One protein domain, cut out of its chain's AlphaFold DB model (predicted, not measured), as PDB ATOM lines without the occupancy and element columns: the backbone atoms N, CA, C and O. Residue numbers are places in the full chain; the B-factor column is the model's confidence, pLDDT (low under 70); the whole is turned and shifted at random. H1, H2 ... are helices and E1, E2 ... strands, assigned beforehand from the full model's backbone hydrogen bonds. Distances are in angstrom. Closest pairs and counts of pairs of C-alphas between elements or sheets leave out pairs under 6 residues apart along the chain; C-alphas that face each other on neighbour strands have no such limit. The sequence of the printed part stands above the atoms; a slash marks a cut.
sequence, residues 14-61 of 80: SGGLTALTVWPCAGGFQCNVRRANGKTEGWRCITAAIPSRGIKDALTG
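This is residues 14 to 61 of the 80 residues of an uncharacterized protein of Paracoccus sp. SCN 68-21 (UniProt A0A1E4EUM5). Picture a long, narrow, twisted sheet of three strands, E1, E2 and E3, with one short helix, H1, laid lengthwise over one face and the other face bare. The chain zigzags through two hairpins to make the sheet, and after E3 it folds back so that H1 covers part of E2 and E3. The printed part has 48 residues, with three named strands and one named helix in the order E1, E2, E3, H1; the sheet order is E1, E2, E3, all antiparallel, and the class is mixed, helices and strands. The whole is compact, with a radius of gyration of the C-alphas of 10.8 A, and its outline is a rod that spans 34 by 14 by 13 A.

Start with E1, residues 17 to 25, and look beside it for E2, residues 28 to 37: they form a hairpin, antiparallel, with 168 degrees between their N-to-C directions. Here N 21 and O 32 are 2.9 A apart and N 30 and O 23 are 2.8 A apart, both within hydrogen-bond range. Go on to E3, residues 40 to 48, which forms a hairpin with E2, antiparallel at 163 degrees. Look there for N 31 and O 46, 2.8 A apart, and N 44 and O 33, also 2.8 A apart, both within hydrogen-bond range. The three strands make a meander, each strand the antiparallel neighbour of the one before; E1 and E3 are edge strands and E2 is the inner one. The sheet is twisted, its C-alphas lying up to 4.2 A off the best plane through them. Now find H1, residues 51 to 60, which is on the sheet at a height over the sheet of 7.3 A; with the sheet it makes two layers, a helix on one face of a sheet. H1 lies over E2 and E3. On the local plane its line and that of E2 stand at 25 degrees, and it runs along the strands. The closest C-alphas of E2 and H1 are those of Cys 31 and Gly 54, 5.5 A apart, and those of E3 and H1 are Ala 48 and Gly 54, 5.0 A apart. Between E1 and H1 the closest C-alphas are those of Val 22 and Pro 51, 7.3 A apart. In H1 every O i to N i+4 pair is within hydrogen-bond range.

Find C-alpha 17 at (347.579, 230.641, 224.291); from there E1 runs 22.7 A to C-alpha 25 at (342.800, 242.385, 205.495). E2, residues 28 to 37, is the longest strand by residues, with 10, and measures 28.4 A from first to last C-alpha. E3, residues 40 to 48, measures 25.6 A. H1, residues 51 to 60, begins at C-alpha 51 at (350.098, 243.889, 213.436) and runs 14.4 A to C-alpha 60 at (345.257, 241.718, 226.848).

The printed residues run from 14 to 61 without a gap, out of a full chain of 80 residues. The two C-alphas farthest apart are those of Ala 26, in the E1 to E2 link, and Gly 38, in the E2 to E3 link, 33.9 A apart. From Ser 14 to Gly 61 the first and last printed C-alphas are 14.8 A apart. The links E1 to E2, E2 to E3 and E3 to H1 are tight, with 2 residues in each, and no link is long. Read the B-factor column for the model's confidence: the mean pLDDT of the printed part is 83.5, and the residues under 70 are residue 15 and residues 37 to 40.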
ATOM      1  N   SER A  14     352.761 231.718 228.978       72.31
ATOM      2  CA  SER A  14     351.617 231.815 229.894       72.31
ATOM      3  C   SER A  14     350.761 230.540 229.972       72.31
ATOM      4  O   SER A  14     349.892 230.450 230.836       72.31
ATOM      5  N   GLY A  15     350.959 229.573 229.066       68.62
ATOM      6  CA  GLY A  15     350.204 228.313 229.017       68.62
ATOM      7  C   GLY A  15     348.736 228.452 228.593       68.62
ATOM      8  O   GLY A  15     348.056 227.447 228.416       68.62
ATOM      9  N   GLY A  16     348.241 229.682 228.411       74.25
ATOM     10  CA  GLY A  16     346.857 229.963 228.031       74.25
ATOM     11  C   GLY A  16     346.644 230.211 226.539       74.25
ATOM     12  O   GLY A  16     345.497 230.251 226.113       74.25
ATOM     13  N   LEU A  17     347.696 230.406 225.735       82.81
ATOM     14  CA  LEU A  17     347.579 230.641 224.291       82.81
ATOM     15  C   LEU A  17     347.486 229.309 223.533       82.81
ATOM     16  O   LEU A  17     348.444 228.543 223.529       82.81
ATOM     17  N   THR A  18     346.369 229.060 222.846       82.81
ATOM     18  CA  THR A  18     346.166 227.823 222.066       82.81
ATOM     19  C   THR A  18     346.254 228.035 220.559       82.81
ATOM     20  O   THR A  18     346.590 227.107 219.830       82.81
ATOM     21  N   ALA A  19     345.987 229.249 220.075       85.69
ATOM     22  CA  ALA A  19     346.216 229.618 218.683       85.69
ATOM     23  C   ALA A  19     346.456 231.124 218.543       85.69
ATOM     24  O   ALA A  19     345.859 231.935 219.254       85.69
ATOM     25  N   LEU A  20     347.297 231.494 217.581       87.38
ATOM     26  CA  LEU A  20     347.523 232.871 217.168       87.38
ATOM     27  C   LEU A  20     347.603 232.914 215.649       87.38
ATOM     28  O   LEU A  20     348.311 232.124 215.030       87.38
ATOM     29  N   THR A  21     346.878 233.849 215.053       88.44
ATOM     30  CA  THR A  21     346.831 234.017 213.601       88.44
ATOM     31  C   THR A  21     346.819 235.491 213.250       88.44
ATOM     32  O   THR A  21     346.113 236.283 213.880       88.44
ATOM     33  N   VAL A  22     347.587 235.844 212.225       90.75
ATOM     34  CA  VAL A  22     347.745 237.217 211.755       90.75
ATOM     35  C   VAL A  22     347.741 237.190 210.241       90.75
ATOM     36  O   VAL A  22     348.543 236.474 209.645       90.75
ATOM     37  N   TRP A  23     346.857 237.956 209.615       92.44
ATOM     38  CA  TRP A  23     346.805 238.051 208.159       92.44
ATOM     39  C   TRP A  23     346.393 239.454 207.703       92.44
ATOM     40  O   TRP A  23     345.670 240.146 208.428       92.44
ATOM     41  N   PRO A  24     346.852 239.906 206.524       93.94
ATOM     42  CA  PRO A  24     346.415 241.177 205.961       93.94
ATOM     43  C   PRO A  24     344.923 241.127 205.606       93.94
ATOM     44  O   PRO A  24     344.422 240.125 205.096       93.94
ATOM     45  N   CYS A  25     344.206 242.219 205.854       90.81
ATOM     46  CA  CYS A  25     342.800 242.385 205.495       90.81
ATOM     47  C   CYS A  25     342.522 243.835 205.069       90.81
ATOM     48  O   CYS A  25     343.365 244.722 205.217       90.81
ATOM     49  N   ALA A  26     341.319 244.109 204.557       89.69
ATOM     50  CA  ALA A  26     340.902 245.488 204.319       89.69
ATOM     51  C   ALA A  26     340.996 246.295 205.630       89.69
ATOM     52  O   ALA A  26     340.501 245.857 206.669       89.69
ATOM     53  N   GLY A  27     341.667 247.450 205.592       85.75
ATOM     54  CA  GLY A  27     341.885 248.291 206.775       85.75
ATOM     55  C   GLY A  27     343.091 247.920 207.652       85.75
ATOM     56  O   GLY A  27     343.289 248.564 208.681       85.75
ATOM     57  N   GLY A  28     343.917 246.939 207.259       93.31
ATOM     58  CA  GLY A  28     345.182 246.623 207.931       93.31
ATOM     59  C   GLY A  28     345.416 245.122 208.077       93.31
ATOM     60  O   GLY A  28     345.635 244.416 207.096       93.31
ATOM     61  N   PHE A  29     345.400 244.645 209.317       93.44
ATOM     62  CA  PHE A  29     345.660 243.258 209.677       93.44
ATOM     63  C   PHE A  29     344.601 242.745 210.637       93.44
ATOM     64  O   PHE A  29     344.253 243.411 211.614       93.44
ATOM     65  N   GLN A  30     344.138 241.530 210.383       93.19
ATOM     66  CA  GLN A  30     343.309 240.775 211.298       93.19
ATOM     67  C   GLN A  30     344.224 239.973 212.226       93.19
ATOM     68  O   GLN A  30     345.014 239.145 211.775       93.19
ATOM     69  N   CYS A  31     344.123 240.231 213.523       91.06
ATOM     70  CA  CYS A  31     344.896 239.588 214.575       91.06
ATOM     71  C   CYS A  31     343.940 238.821 215.485       91.06
ATOM     72  O   CYS A  31     343.173 239.429 216.238       91.06
ATOM     73  N   ASN A  32     343.998 237.492 215.432       89.81
ATOM     74  CA  ASN A  32     343.150 236.642 216.255       89.81
ATOM     75  C   ASN A  32     343.987 235.806 217.213       89.81
ATOM     76  O   ASN A  32     345.019 235.239 216.853       89.81
ATOM     77  N   VAL A  33     343.498 235.726 218.442       87.19
ATOM     78  CA  VAL A  33     344.108 234.988 219.538       87.19
ATOM     79  C   VAL A  33     343.046 234.080 220.129       87.19
ATOM     80  O   VAL A  33     341.972 234.550 220.514       87.19
ATOM     81  N   ARG A  34     343.360 232.793 220.243       86.00
ATOM     82  CA  ARG A  34     342.569 231.825 220.995       86.00
ATOM     83  C   ARG A  34     343.253 231.565 222.321       86.00
ATOM     84  O   ARG A  34     344.438 231.230 222.349       86.00
ATOM     85  N   ARG A  35     342.514 231.736 223.414       81.25
ATOM     86  CA  ARG A  35     343.013 231.424 224.754       81.25
ATOM     87  C   ARG A  35     342.116 230.425 225.461       81.25
ATOM     88  O   ARG A  35     340.896 230.514 225.341       81.25
ATOM     89  N   ALA A  36     342.741 229.529 226.214       74.50
ATOM     90  CA  ALA A  36     342.099 228.690 227.209       74.50
ATOM     91  C   ALA A  36     342.307 229.337 228.585       74.50
ATOM     92  O   ALA A  36     343.442 229.548 229.010       74.50
ATOM     93  N   ASN A  37     341.220 229.680 229.278       65.00
ATOM     94  CA  ASN A  37     341.275 230.094 230.681       65.00
ATOM     95  C   ASN A  37     340.469 229.097 231.521       65.00
ATOM     96  O   ASN A  37     339.262 229.252 231.708       65.00
ATOM     97  N   GLY A  38     341.122 228.027 231.972       67.19
ATOM     98  CA  GLY A  38     340.438 226.907 232.619       67.19
ATOM     99  C   GLY A  38     339.635 226.075 231.613       67.19
ATOM    100  O   GLY A  38     340.209 225.537 230.674       67.19
ATOM    101  N   LYS A  39     338.313 225.946 231.815       55.62
ATOM    102  CA  LYS A  39     337.424 225.113 230.973       55.62
ATOM    103  C   LYS A  39     336.897 225.813 229.717       55.62
ATOM    104  O   LYS A  39     336.233 225.168 228.911       55.62
ATOM    105  N   THR A  40     337.143 227.112 229.564       58.66
ATOM    106  CA  THR A  40     336.512 227.905 228.508       58.66
ATOM    107  C   THR A  40     337.558 228.400 227.518       58.66
ATOM    108  O   THR A  40     338.494 229.117 227.885       58.66
ATOM    109  N   GLU A  41     337.390 228.008 226.254       70.94
ATOM    110  CA  GLU A  41     338.211 228.454 225.132       70.94
ATOM    111  C   GLU A  41     337.453 229.518 224.336       70.94
ATOM    112  O   GLU A  41     336.291 229.336 223.981       70.94
ATOM    113  N   GLY A  42     338.103 230.643 224.047       79.44
ATOM    114  CA  GLY A  42     337.475 231.747 223.326       79.44
ATOM    115  C   GLY A  42     338.428 232.423 222.358       79.44
ATOM    116  O   GLY A  42     339.645 232.437 222.565       79.44
ATOM    117  N   TRP A  43     337.858 233.011 221.309       85.12
ATOM    118  CA  TRP A  43     338.591 233.821 220.347       85.12
ATOM    119  C   TRP A  43     338.469 235.300 220.701       85.12
ATOM    120  O   TRP A  43     337.415 235.805 221.100       85.12
ATOM    121  N   ARG A  44     339.565 236.030 220.525       86.00
ATOM    122  CA  ARG A  44     339.569 237.486 220.480       86.00
ATOM    123  C   ARG A  44     340.137 237.916 219.142       86.00
ATOM    124  O   ARG A  44     341.268 237.568 218.818       86.00
ATOM    125  N   CYS A  45     339.338 238.671 218.404       88.75
ATOM    126  CA  CYS A  45     339.634 239.099 217.048       88.75
ATOM    127  C   CYS A  45     339.741 240.622 217.028       88.75
ATOM    128  O   CYS A  45     338.804 241.304 217.447       88.75
ATOM    129  N   ILE A  46     340.873 241.151 216.574       90.19
ATOM    130  CA  ILE A  46     341.143 242.588 216.484       90.19
ATOM    131  C   ILE A  46     341.609 242.904 215.067       90.19
ATOM    132  O   ILE A  46     342.527 242.263 214.566       90.19
ATOM    133  N   THR A  47     341.013 243.913 214.439       92.38
ATOM    134  CA  THR A  47     341.543 244.498 213.203       92.38
ATOM    135  C   THR A  47     342.361 245.732 213.563       92.38
ATOM    136  O   THR A  47     341.872 246.614 214.268       92.38
ATOM    137  N   ALA A  48     343.612 245.800 213.112       89.94
ATOM    138  CA  ALA A  48     344.506 246.915 213.403       89.94
ATOM    139  C   ALA A  48     345.374 247.275 212.194       89.94
ATOM    140  O   ALA A  48     345.827 246.403 211.462       89.94
ATOM    141  N   ALA A  49     345.682 248.564 212.034       92.69
ATOM    142  CA  ALA A  49     346.591 249.034 210.983       92.69
ATOM    143  C   ALA A  49     348.029 248.498 211.150       92.69
ATOM    144  O   ALA A  49     348.756 248.354 210.172       92.69
ATOM    145  N   ILE A  50     348.438 248.202 212.391       89.50
ATOM    146  CA  ILE A  50     349.772 247.696 212.738       89.50
ATOM    147  C   ILE A  50     349.622 246.325 213.425       89.50
ATOM    148  O   ILE A  50     348.976 246.263 214.478       89.50
ATOM    149  N   PRO A  51     350.255 245.251 212.910       86.25
ATOM    150  CA  PRO A  51     350.098 243.889 213.436       86.25
ATOM    151  C   PRO A  51     350.447 243.752 214.923       86.25
ATOM    152  O   PRO A  51     349.690 243.175 215.702       86.25
ATOM    153  N   SER A  52     351.575 244.329 215.343       84.94
ATOM    154  CA  SER A  52     352.057 244.232 216.728       84.94
ATOM    155  C   SER A  52     351.095 244.874 217.728       84.94
ATOM    156  O   SER A  52     350.927 244.372 218.840       84.94
ATOM    157  N   ARG A  53     350.403 245.950 217.328       86.75
ATOM    158  CA  ARG A  53     349.370 246.577 218.157       86.75
ATOM    159  C   ARG A  53     348.116 245.712 218.241       86.75
ATOM    160  O   ARG A  53     347.632 245.484 219.344       86.75
ATOM    161  N   GLY A  54     347.660 245.164 217.115       87.69
ATOM    162  CA  GLY A  54     346.507 244.261 217.086       87.69
ATOM    163  C   GLY A  54     346.698 243.025 217.968       87.69
ATOM    164  O   GLY A  54     345.797 242.650 218.712       87.69
ATOM    165  N   ILE A  55     347.893 242.435 217.962       86.50
ATOM    166  CA  ILE A  55     348.210 241.250 218.776       86.50
ATOM    167  C   ILE A  55     348.286 241.589 220.254       86.50
ATOM    168  O   ILE A  55     347.708 240.874 221.069       86.50
ATOM    169  N   LYS A  56     348.917 242.711 220.613       85.38
ATOM    170  CA  LYS A  56     348.919 243.190 221.998       85.38
ATOM    171  C   LYS A  56     347.492 243.386 222.524       85.38
ATOM    172  O   LYS A  56     347.175 242.959 223.635       85.38
ATOM    173  N   ASP A  57     346.611 243.965 221.713       84.88
ATOM    174  CA  ASP A  57     345.211 244.199 222.080       84.88
ATOM    175  C   ASP A  57     344.391 242.890 222.118       84.88
ATOM    176  O   ASP A  57     343.479 242.732 222.941       84.88
ATOM    177  N   ALA A  58     344.726 241.914 221.269       84.94
ATOM    178  CA  ALA A  58     344.127 240.578 221.257       84.94
ATOM    179  C   ALA A  58     344.595 239.691 222.432       84.94
ATOM    180  O   ALA A  58     343.841 238.832 222.898       84.94
ATOM    181  N   LEU A  59     345.799 239.920 222.963       81.62
ATOM    182  CA  LEU A  59     346.345 239.209 224.126       81.62
ATOM    183  C   LEU A  59     345.842 239.760 225.468       81.62
ATOM    184  O   LEU A  59     345.734 239.006 226.429       81.62
ATOM    185  N   THR A  60     345.512 241.049 225.555       80.62
ATOM    186  CA  THR A  60     345.257 241.718 226.848       80.62
ATOM    187  C   THR A  60     343.786 241.840 227.236       80.62
ATOM    188  O   THR A  60     343.473 241.838 228.422       80.62
ATOM    189  N   GLY A  61     342.857 241.930 226.283       73.38
ATOM    190  CA  GLY A  61     341.442 242.120 226.629       73.38
ATOM    191  C   GLY A  61     340.642 240.817 226.796       73.38
ATOM    192  O   GLY A  61     341.170 239.734 226.542       73.38
TER     193      GLY A  61